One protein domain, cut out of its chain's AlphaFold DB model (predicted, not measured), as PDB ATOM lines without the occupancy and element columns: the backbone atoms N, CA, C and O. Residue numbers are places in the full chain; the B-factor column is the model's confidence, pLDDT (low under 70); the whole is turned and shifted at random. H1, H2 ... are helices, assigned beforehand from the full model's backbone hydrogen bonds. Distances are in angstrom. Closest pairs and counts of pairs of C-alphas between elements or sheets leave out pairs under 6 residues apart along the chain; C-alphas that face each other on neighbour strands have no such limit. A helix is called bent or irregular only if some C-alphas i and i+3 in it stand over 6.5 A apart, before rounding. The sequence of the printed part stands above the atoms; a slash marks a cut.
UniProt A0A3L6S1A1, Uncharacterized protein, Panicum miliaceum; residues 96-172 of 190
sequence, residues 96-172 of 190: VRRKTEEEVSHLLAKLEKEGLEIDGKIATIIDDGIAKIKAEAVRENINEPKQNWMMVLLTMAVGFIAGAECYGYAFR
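This is residues 96 to 172 of the 190 residues of an uncharacterized protein of Panicum miliaceum (UniProt A0A3L6S1A1). Two long helices make an open V, with H1 as the longer arm, H2 as the shorter arm folding back from its far end, and the loop of residues 141 to 145 at the point. The space between the arms is empty, and the V is flat, spanning 69 by 43 by 10 A along its three main axes. The printed part has 77 residues with two named helices, H1 then H2, and no named strand; its class is all helix. The whole is extended, with a radius of gyration of the C-alphas of 22.6 A.

H1, residues 96 to 140, begins with C-alpha 96 at (58.169, 146.132, 168.809) and ends with C-alpha 140 at (123.119, 147.849, 169.994), a length of 65.0 A. H2, residues 146 to 172, runs 40.1 A from C-alpha 146 at (122.944, 138.439, 175.576) to C-alpha 172 at (91.515, 136.741, 200.448). H2 is neither bent nor irregular, but only just: C-alphas 146 and 149 are 6.0 A apart.

H1 and H2 are apart, with no C-alpha of the one within 8 A of the other. A tight link of 5 residues joins them. Residues 96 to 136 of H1 and residues 146 to 172, which belong to H2, stand free. In H1 every O i to N i+4 pair is within hydrogen-bond range; in H2 22 of 23 are.

The two C-alphas farthest apart, those of Val 96 and Asn 143, are 70.3 A apart. The first and last printed C-alphas, Val 96 and Arg 172, are 46.9 A apart. The printed part has no cut. The mean pLDDT of the printed part is 79.8, and residues 96 to 99, 139 to 148 and 165 to 172 are under 70.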
ATOM      1  N   VAL A  96      57.136 145.947 167.772       55.09
ATOM      2  CA  VAL A  96      58.169 146.132 168.809       55.09
ATOM      3  C   VAL A  96      59.299 145.118 168.633       55.09
ATOM      4  O   VAL A  96      60.460 145.503 168.634       55.09
ATOM      5  N   ARG A  97      58.960 143.844 168.381       55.56
ATOM      6  CA  ARG A  97      59.950 142.778 168.177       55.56
ATOM      7  C   ARG A  97      60.847 143.011 166.951       55.56
ATOM      8  O   ARG A  97      62.048 142.784 167.027       55.56
ATOM      9  N   ARG A  98      60.278 143.493 165.838       59.38
ATOM     10  CA  ARG A  98      61.052 143.804 164.623       59.38
ATOM     11  C   ARG A  98      61.977 145.009 164.815       59.38
ATOM     12  O   ARG A  98      63.112 144.952 164.367       59.38
ATOM     13  N   LYS A  99      61.529 146.051 165.532       61.00
ATOM     14  CA  LYS A  99      62.381 147.206 165.875       61.00
ATOM     15  C   LYS A  99      63.572 146.808 166.742       61.00
ATOM     16  O   LYS A  99      64.685 147.221 166.457       61.00
ATOM     17  N   THR A 100      63.363 145.945 167.736       72.12
ATOM     18  CA  THR A 100      64.465 145.462 168.579       72.12
ATOM     19  C   THR A 100      65.473 144.605 167.812       72.12
ATOM     20  O   THR A 100      66.662 144.690 168.082       72.12
ATOM     21  N   GLU A 101      65.038 143.796 166.839       78.50
ATOM     22  CA  GLU A 101      65.951 142.982 166.019       78.50
ATOM     23  C   GLU A 101      66.796 143.853 165.064       78.50
ATOM     24  O   GLU A 101      67.988 143.601 164.873       78.50
ATOM     25  N   GLU A 102      66.211 144.919 164.512       82.94
ATOM     26  CA  GLU A 102      66.906 145.889 163.654       82.94
ATOM     27  C   GLU A 102      67.889 146.773 164.443       82.94
ATOM     28  O   GLU A 102      69.030 146.960 164.018       82.94
ATOM     29  N   GLU A 103      67.502 147.237 165.636       82.44
ATOM     30  CA  GLU A 103      68.385 147.971 166.555       82.44
ATOM     31  C   GLU A 103      69.581 147.115 167.004       82.44
ATOM     32  O   GLU A 103      70.717 147.595 167.009       82.44
ATOM     33  N   VAL A 104      69.353 145.831 167.317       86.50
ATOM     34  CA  VAL A 104      70.428 144.876 167.644       86.50
ATOM     35  C   VAL A 104      71.353 144.665 166.448       86.50
ATOM     36  O   VAL A 104      72.568 144.679 166.622       86.50
ATOM     37  N   SER A 105      70.809 144.533 165.235       89.38
ATOM     38  CA  SER A 105      71.616 144.367 164.016       89.38
ATOM     39  C   SER A 105      72.497 145.591 163.742       89.38
ATOM     40  O   SER A 105      73.673 145.455 163.411       89.38
ATOM     41  N   HIS A 106      71.955 146.794 163.943       91.19
ATOM     42  CA  HIS A 106      72.695 148.045 163.806       91.19
ATOM     43  C   HIS A 106      73.807 148.192 164.863       91.19
ATOM     44  O   HIS A 106      74.922 148.604 164.537       91.19
ATOM     45  N   LEU A 107      73.538 147.826 166.122       91.50
ATOM     46  CA  LEU A 107      74.549 147.796 167.187       91.50
ATOM     47  C   LEU A 107      75.671 146.797 166.882       91.50
ATOM     48  O   LEU A 107      76.840 147.108 167.102       91.50
ATOM     49  N   LEU A 108      75.327 145.629 166.342       91.94
ATOM     50  CA  LEU A 108      76.287 144.581 166.006       91.94
ATOM     51  C   LEU A 108      77.217 145.023 164.868       91.94
ATOM     52  O   LEU A 108      78.431 144.909 165.002       91.94
ATOM     53  N   ALA A 109      76.672 145.643 163.817       93.56
ATOM     54  CA  ALA A 109      77.471 146.223 162.734       93.56
ATOM     55  C   ALA A 109      78.397 147.355 163.222       93.56
ATOM     56  O   ALA A 109      79.529 147.496 162.754       93.56
ATOM     57  N   LYS A 110      77.939 148.164 164.188       93.69
ATOM     58  CA  LYS A 110      78.770 149.202 164.810       93.69
ATOM     59  C   LYS A 110      79.932 148.592 165.605       93.69
ATOM     60  O   LYS A 110      81.060 149.052 165.447       93.69
ATOM     61  N   LEU A 111      79.668 147.558 166.407       91.62
ATOM     62  CA  LEU A 111      80.696 146.850 167.178       91.62
ATOM     63  C   LEU A 111      81.706 146.130 166.279       91.62
ATOM     64  O   LEU A 111      82.894 146.160 166.573       91.62
ATOM     65  N   GLU A 112      81.263 145.528 165.174       93.12
ATOM     66  CA  GLU A 112      82.156 144.898 164.194       93.12
ATOM     67  C   GLU A 112      83.120 145.925 163.588       93.12
ATOM     68  O   GLU A 112      84.331 145.709 163.553       93.12
ATOM     69  N   LYS A 113      82.601 147.089 163.182       94.44
ATOM     70  CA  LYS A 113      83.429 148.175 162.649       94.44
ATOM     71  C   LYS A 113      84.435 148.699 163.680       94.44
ATOM     72  O   LYS A 113      85.596 148.904 163.337       94.44
ATOM     73  N   GLU A 114      83.997 148.937 164.917       91.81
ATOM     74  CA  GLU A 114      84.877 149.398 166.000       91.81
ATOM     75  C   GLU A 114      85.929 148.336 166.359       91.81
ATOM     76  O   GLU A 114      87.094 148.678 166.554       91.81
ATOM     77  N   GLY A 115      85.558 147.053 166.366       88.75
ATOM     78  CA  GLY A 115      86.478 145.936 166.588       88.75
ATOM     79  C   GLY A 115      87.576 145.858 165.527       88.75
ATOM     80  O   GLY A 115      88.752 145.790 165.870       88.75
ATOM     81  N   LEU A 116      87.214 145.978 164.244       91.31
ATOM     82  CA  LEU A 116      88.182 146.023 163.141       91.31
ATOM     83  C   LEU A 116      89.127 147.233 163.233       91.31
ATOM     84  O   LEU A 116      90.307 147.128 162.896       91.31
ATOM     85  N   GLU A 117      88.632 148.384 163.697       93.06
ATOM     86  CA  GLU A 117      89.466 149.570 163.922       93.06
ATOM     87  C   GLU A 117      90.467 149.353 165.069       93.06
ATOM     88  O   GLU A 117      91.627 149.763 164.966       93.06
ATOM     89  N   ILE A 118      90.039 148.699 166.152       93.56
ATOM     90  CA  ILE A 118      90.904 148.362 167.289       93.56
ATOM     91  C   ILE A 118      91.978 147.358 166.864       93.56
ATOM     92  O   ILE A 118      93.154 147.599 167.135       93.56
ATOM     93  N   ASP A 119      91.614 146.301 166.138       93.00
ATOM     94  CA  ASP A 119      92.572 145.312 165.628       93.00
ATOM     95  C   ASP A 119      93.619 145.962 164.713       93.00
ATOM     96  O   ASP A 119      94.815 145.685 164.832       93.00
ATOM     97  N   GLY A 120      93.204 146.905 163.860       94.00
ATOM     98  CA  GLY A 120      94.124 147.681 163.025       94.00
ATOM     99  C   GLY A 120      95.098 148.547 163.836       94.00
ATOM    100  O   GLY A 120      96.284 148.628 163.498       94.00
ATOM    101  N   LYS A 121      94.632 149.165 164.931       94.69
ATOM    102  CA  LYS A 121      95.483 149.939 165.859       94.69
ATOM    103  C   LYS A 121      96.461 149.043 166.616       94.69
ATOM    104  O   LYS A 121      97.616 149.415 166.801       94.69
ATOM    105  N   ILE A 122      96.024 147.854 167.025       92.38
ATOM    106  CA  ILE A 122      96.888 146.876 167.692       92.38
ATOM    107  C   ILE A 122      97.973 146.395 166.725       92.38
ATOM    108  O   ILE A 122      99.148 146.405 167.088       92.38
ATOM    109  N   ALA A 123      97.609 146.052 165.486       95.81
ATOM    110  CA  ALA A 123      98.567 145.640 164.462       95.81
ATOM    111  C   ALA A 123      99.624 146.726 164.198       95.81
ATOM    112  O   ALA A 123     100.814 146.432 164.176       95.81
ATOM    113  N   THR A 124      99.210 147.995 164.104       95.94
ATOM    114  CA  THR A 124     100.150 149.114 163.908       95.94
ATOM    115  C   THR A 124     101.074 149.352 165.102       95.94
ATOM    116  O   THR A 124     102.251 149.632 164.894       95.94
ATOM    117  N   ILE A 125     100.595 149.201 166.343       95.06
ATOM    118  CA  ILE A 125     101.449 149.281 167.543       95.06
ATOM    119  C   ILE A 125     102.478 148.142 167.562       95.06
ATOM    120  O   ILE A 125     103.636 148.364 167.921       95.06
ATOM    121  N   ILE A 126     102.072 146.931 167.173       93.62
ATOM    122  CA  ILE A 126     102.972 145.774 167.103       93.62
ATOM    123  C   ILE A 126     104.037 145.996 166.027       93.62
ATOM    124  O   ILE A 126     105.224 145.834 166.310       93.62
ATOM    125  N   ASP A 127     103.637 146.408 164.823       93.06
ATOM    126  CA  ASP A 127     104.563 146.647 163.714       93.06
ATOM    127  C   ASP A 127     105.569 147.764 164.037       93.06
ATOM    128  O   ASP A 127     106.770 147.599 163.800       93.06
ATOM    129  N   ASP A 128     105.116 148.870 164.641       94.06
ATOM    130  CA  ASP A 128     105.990 149.966 165.080       94.06
ATOM    131  C   ASP A 128     106.940 149.523 166.206       94.06
ATOM    132  O   ASP A 128     108.145 149.784 166.161       94.06
ATOM    133  N   GLY A 129     106.433 148.756 167.178       93.12
ATOM    134  CA  GLY A 129     107.241 148.165 168.241       93.12
ATOM    135  C   GLY A 129     108.344 147.249 167.700       93.12
ATOM    136  O   GLY A 129     109.501 147.368 168.110       93.12
ATOM    137  N   ILE A 130     108.023 146.384 166.732       91.69
ATOM    138  CA  ILE A 130     108.998 145.506 166.068       91.69
ATOM    139  C   ILE A 130     110.023 146.333 165.286       91.69
ATOM    140  O   ILE A 130     111.224 146.065 165.382       91.69
ATOM    141  N   ALA A 131     109.584 147.342 164.529       93.31
ATOM    142  CA  ALA A 131     110.478 148.214 163.769       93.31
ATOM    143  C   ALA A 131     111.453 148.965 164.688       93.31
ATOM    144  O   ALA A 131     112.654 149.020 164.404       93.31
ATOM    145  N   LYS A 132     110.959 149.471 165.822       92.00
ATOM    146  CA  LYS A 132     111.761 150.146 166.844       92.00
ATOM    147  C   LYS A 132     112.781 149.207 167.483       92.00
ATOM    148  O   LYS A 132     113.960 149.551 167.509       92.00
ATOM    149  N   ILE A 133     112.369 148.015 167.925       88.12
ATOM    150  CA  ILE A 133     113.282 147.005 168.494       88.12
ATOM    151  C   ILE A 133     114.341 146.610 167.467       88.12
ATOM    152  O   ILE A 133     115.514 146.490 167.802       88.12
ATOM    153  N   LYS A 134     113.961 146.446 166.197       86.38
ATOM    154  CA  LYS A 134     114.902 146.115 165.125       86.38
ATOM    155  C   LYS A 134     115.920 147.234 164.897       86.38
ATOM    156  O   LYS A 134     117.105 146.946 164.751       86.38
ATOM    157  N   ALA A 135     115.486 148.492 164.877       84.31
ATOM    158  CA  ALA A 135     116.383 149.641 164.752       84.31
ATOM    159  C   ALA A 135     117.316 149.775 165.969       84.31
ATOM    160  O   ALA A 135     118.502 150.066 165.820       84.31
ATOM    161  N   GLU A 136     116.794 149.511 167.166       80.50
ATOM    162  CA  GLU A 136     117.554 149.522 168.412       80.50
ATOM    163  C   GLU A 136     118.571 148.378 168.481       80.50
ATOM    164  O   GLU A 136     119.729 148.631 168.791       80.50
ATOM    165  N   ALA A 137     118.207 147.164 168.063       74.31
ATOM    166  CA  ALA A 137     119.117 146.024 167.971       74.31
ATOM    167  C   ALA A 137     120.229 146.241 166.932       74.31
ATOM    168  O   ALA A 137     121.372 145.858 167.161       74.31
ATOM    169  N   VAL A 138     119.932 146.891 165.799       78.94
ATOM    170  CA  VAL A 138     120.963 147.284 164.818       78.94
ATOM    171  C   VAL A 138     121.941 148.297 165.424       78.94
ATOM    172  O   VAL A 138     123.136 148.224 165.141       78.94
ATOM    173  N   ARG A 139     121.458 149.208 166.279       67.56
ATOM    174  CA  ARG A 139     122.289 150.174 167.014       67.56
ATOM    175  C   ARG A 139     123.087 149.523 168.155       67.56
ATOM    176  O   ARG A 139     124.217 149.931 168.399       67.56
ATOM    177  N   GLU A 140     122.516 148.538 168.841       60.38
ATOM    178  CA  GLU A 140     123.119 147.849 169.994       60.38
ATOM    179  C   GLU A 140     124.047 146.685 169.590       60.38
ATOM    180  O   GLU A 140     124.877 146.256 170.388       60.38
ATOM    181  N   ASN A 141     124.029 146.240 168.325       55.78
ATOM    182  CA  ASN A 141     124.981 145.273 167.746       55.78
ATOM    183  C   ASN A 141     126.442 145.800 167.649       55.78
ATOM    184  O   ASN A 141     127.212 145.402 166.778       55.78
ATOM    185  N   ILE A 142     126.837 146.709 168.543       58.16
ATOM    186  CA  ILE A 142     128.222 147.118 168.784       58.16
ATOM    187  C   ILE A 142     128.717 146.638 170.171       58.16
ATOM    188  O   ILE A 142     129.920 146.687 170.402       58.16
ATOM    189  N   ASN A 143     127.886 146.079 171.072       56.19
ATOM    190  CA  ASN A 143     128.411 145.351 172.246       56.19
ATOM    191  C   ASN A 143     127.383 144.389 172.897       56.19
ATOM    192  O   ASN A 143     126.314 144.809 173.316       56.19
ATOM    193  N   GLU A 144     127.729 143.099 172.974       58.03
ATOM    194  CA  GLU A 144     127.152 142.003 173.792       58.03
ATOM    195  C   GLU A 144     125.689 142.115 174.325       58.03
ATOM    196  O   GLU A 144     125.461 142.342 175.513       58.03
ATOM    197  N   PRO A 145     124.657 141.794 173.517       55.91
ATOM    198  CA  PRO A 145     123.242 141.918 173.912       55.91
ATOM    199  C   PRO A 145     122.686 140.755 174.765       55.91
ATOM    200  O   PRO A 145     121.517 140.760 175.156       55.91
ATOM    201  N   LYS A 146     123.478 139.711 175.047       57.12
ATOM    202  CA  LYS A 146     122.944 138.439 175.576       57.12
ATOM    203  C   LYS A 146     122.650 138.460 177.084       57.12
ATOM    204  O   LYS A 146     121.767 137.729 177.528       57.12
ATOM    205  N   GLN A 147     123.352 139.285 177.865       59.75
ATOM    206  CA  GLN A 147     123.137 139.380 179.318       59.75
ATOM    207  C   GLN A 147     121.991 140.333 179.697       59.75
ATOM    208  O   GLN A 147     121.217 140.015 180.602       59.75
ATOM    209  N   ASN A 148     121.806 141.437 178.965       66.12
ATOM    210  CA  ASN A 148     120.773 142.432 179.280       66.12
ATOM    211  C   ASN A 148     119.352 141.876 179.117       66.12
ATOM    212  O   ASN A 148     118.503 142.083 179.981       66.12
ATOM    213  N   TRP A 149     119.099 141.094 178.065       72.31
ATOM    214  CA  TRP A 149     117.780 140.494 177.839       72.31
ATOM    215  C   TRP A 149     117.387 139.481 178.918       72.31
ATOM    216  O   TRP A 149     116.230 139.444 179.333       72.31
ATOM    217  N   MET A 150     118.345 138.694 179.421       75.88
ATOM    218  CA  MET A 150     118.091 137.745 180.510       75.88
ATOM    219  C   MET A 150     117.681 138.478 181.797       75.88
ATOM    220  O   MET A 150     116.729 138.078 182.461       75.88
ATOM    221  N   MET A 151     118.356 139.588 182.115       74.88
ATOM    222  CA  MET A 151     118.031 140.457 183.254       74.88
ATOM    223  C   MET A 151     116.643 141.101 183.125       74.88
ATOM    224  O   MET A 151     115.871 141.114 184.087       74.88
ATOM    225  N   VAL A 152     116.285 141.591 181.937       80.31
ATOM    226  CA  VAL A 152     114.960 142.184 181.678       80.31
ATOM    227  C   VAL A 152     113.844 141.143 181.822       80.31
ATOM    228  O   VAL A 152     112.831 141.404 182.468       80.31
ATOM    229  N   LEU A 153     114.034 139.933 181.291       84.56
ATOM    230  CA  LEU A 153     113.052 138.853 181.441       84.56
ATOM    231  C   LEU A 153     112.907 138.404 182.904       84.56
ATOM    232  O   LEU A 153     111.788 138.176 183.367       84.56
ATOM    233  N   LEU A 154     114.017 138.317 183.643       84.31
ATOM    234  CA  LEU A 154     114.005 137.925 185.051       84.31
ATOM    235  C   LEU A 154     113.285 138.964 185.920       84.31
ATOM    236  O   LEU A 154     112.450 138.601 186.746       84.31
ATOM    237  N   THR A 155     113.549 140.254 185.702       80.12
ATOM    238  CA  THR A 155     112.891 141.345 186.445       80.12
ATOM    239  C   THR A 155     111.390 141.412 186.167       80.12
ATOM    240  O   THR A 155     110.606 141.549 187.108       80.12
ATOM    241  N   MET A 156     110.962 141.210 184.916       85.62
ATOM    242  CA  MET A 156     109.538 141.087 184.581       85.62
ATOM    243  C   MET A 156     108.871 139.894 185.278       85.62
ATOM    244  O   MET A 156     107.777 140.037 185.828       85.62
ATOM    245  N   ALA A 157     109.516 138.722 185.276       85.81
ATOM    246  CA  ALA A 157     108.973 137.516 185.898       85.81
ATOM    247  C   ALA A 157     108.836 137.668 187.421       85.81
ATOM    248  O   ALA A 157     107.801 137.314 187.986       85.81
ATOM    249  N   VAL A 158     109.844 138.251 188.078       84.25
ATOM    250  CA  VAL A 158     109.808 138.541 189.518       84.25
ATOM    251  C   VAL A 158     108.682 139.522 189.848       84.25
ATOM    252  O   VAL A 158     107.911 139.268 190.774       84.25
ATOM    253  N   GLY A 159     108.525 140.593 189.062       86.75
ATOM    254  CA  GLY A 159     107.429 141.551 189.235       86.75
ATOM    255  C   GLY A 159     106.044 140.912 189.080       86.75
ATOM    256  O   GLY A 159     105.138 141.200 189.860       86.75
ATOM    257  N   PHE A 160     105.885 139.993 188.125       84.94
ATOM    258  CA  PHE A 160     104.630 139.272 187.913       84.94
ATOM    259  C   PHE A 160     104.289 138.322 189.072       84.94
ATOM    260  O   PHE A 160     103.146 138.303 189.532       84.94
ATOM    261  N   ILE A 161     105.271 137.567 189.576       83.19
ATOM    262  CA  ILE A 161     105.086 136.645 190.707       83.19
ATOM    263  C   ILE A 161     104.724 137.427 191.976       83.19
ATOM    264  O   ILE A 161     103.713 137.127 192.611       83.19
ATOM    265  N   ALA A 162     105.480 138.483 192.297       79.44
ATOM    266  CA  ALA A 162     105.195 139.336 193.450       79.44
ATOM    267  C   ALA A 162     103.813 140.011 193.339       79.44
ATOM    268  O   ALA A 162     103.050 140.046 194.305       79.44
ATOM    269  N   GLY A 163     103.445 140.485 192.143       81.25
ATOM    270  CA  GLY A 163     102.127 141.065 191.880       81.25
ATOM    271  C   GLY A 163     100.978 140.070 192.073       81.25
ATOM    272  O   GLY A 163      99.965 140.412 192.689       81.25
ATOM    273  N   ALA A 164     101.137 138.827 191.611       77.31
ATOM    274  CA  ALA A 164     100.139 137.769 191.780       77.31
ATOM    275  C   ALA A 164      99.951 137.373 193.256       77.31
ATOM    276  O   ALA A 164      98.821 137.144 193.700       77.31
ATOM    277  N   GLU A 165     101.035 137.337 194.033       65.75
ATOM    278  CA  GLU A 165     100.982 137.052 195.470       65.75
ATOM    279  C   GLU A 165     100.310 138.186 196.259       65.75
ATOM    280  O   GLU A 165      99.428 137.922 197.087       65.75
ATOM    281  N   CYS A 166     100.627 139.449 195.950       66.62
ATOM    282  CA  CYS A 166      99.949 140.610 196.534       66.62
ATOM    283  C   CYS A 166      98.453 140.644 196.183       66.62
ATOM    284  O   CYS A 166      97.615 140.877 197.061       66.62
ATOM    285  N   TYR A 167      98.096 140.350 194.930       68.50
ATOM    286  CA  TYR A 167      96.700 140.280 194.491       68.50
ATOM    287  C   TYR A 167      95.932 139.160 195.211       68.50
ATOM    288  O   TYR A 167      94.816 139.368 195.693       68.50
ATOM    289  N   GLY A 168      96.549 137.985 195.369       68.81
ATOM    290  CA  GLY A 168      95.958 136.852 196.084       68.81
ATOM    291  C   GLY A 168      95.745 137.103 197.583       68.81
ATOM    292  O   GLY A 168      94.797 136.562 198.164       68.81
ATOM    293  N   TYR A 169      96.593 137.922 198.213       65.31
ATOM    294  CA  TYR A 169      96.432 138.326 199.614       65.31
ATOM    295  C   TYR A 169      95.311 139.359 199.780       65.31
ATOM    296  O   TYR A 169      94.445 139.194 200.642       65.31
ATOM    297  N   ALA A 170      95.258 140.368 198.908       64.25
ATOM    298  CA  ALA A 170      94.203 141.380 198.918       64.25
ATOM    299  C   ALA A 170      92.814 140.769 198.651       64.25
ATOM    300  O   ALA A 170      91.849 141.086 199.351       64.25
ATOM    301  N   PHE A 171      92.719 139.826 197.709       61.38
ATOM    302  CA  PHE A 171      91.475 139.122 197.398       61.38
ATOM    303  C   PHE A 171      90.988 138.239 198.560       61.38
ATOM    304  O   PHE A 171      89.801 138.229 198.884       61.38
ATOM    305  N   ARG A 172      91.887 137.526 199.253       63.66
ATOM    306  CA  ARG A 172      91.515 136.741 200.448       63.66
ATOM    307  C   ARG A 172      91.134 137.617 201.638       63.66
ATOM    308  O   ARG A 172      90.172 137.302 202.332       63.66
TER     309      ARG A 172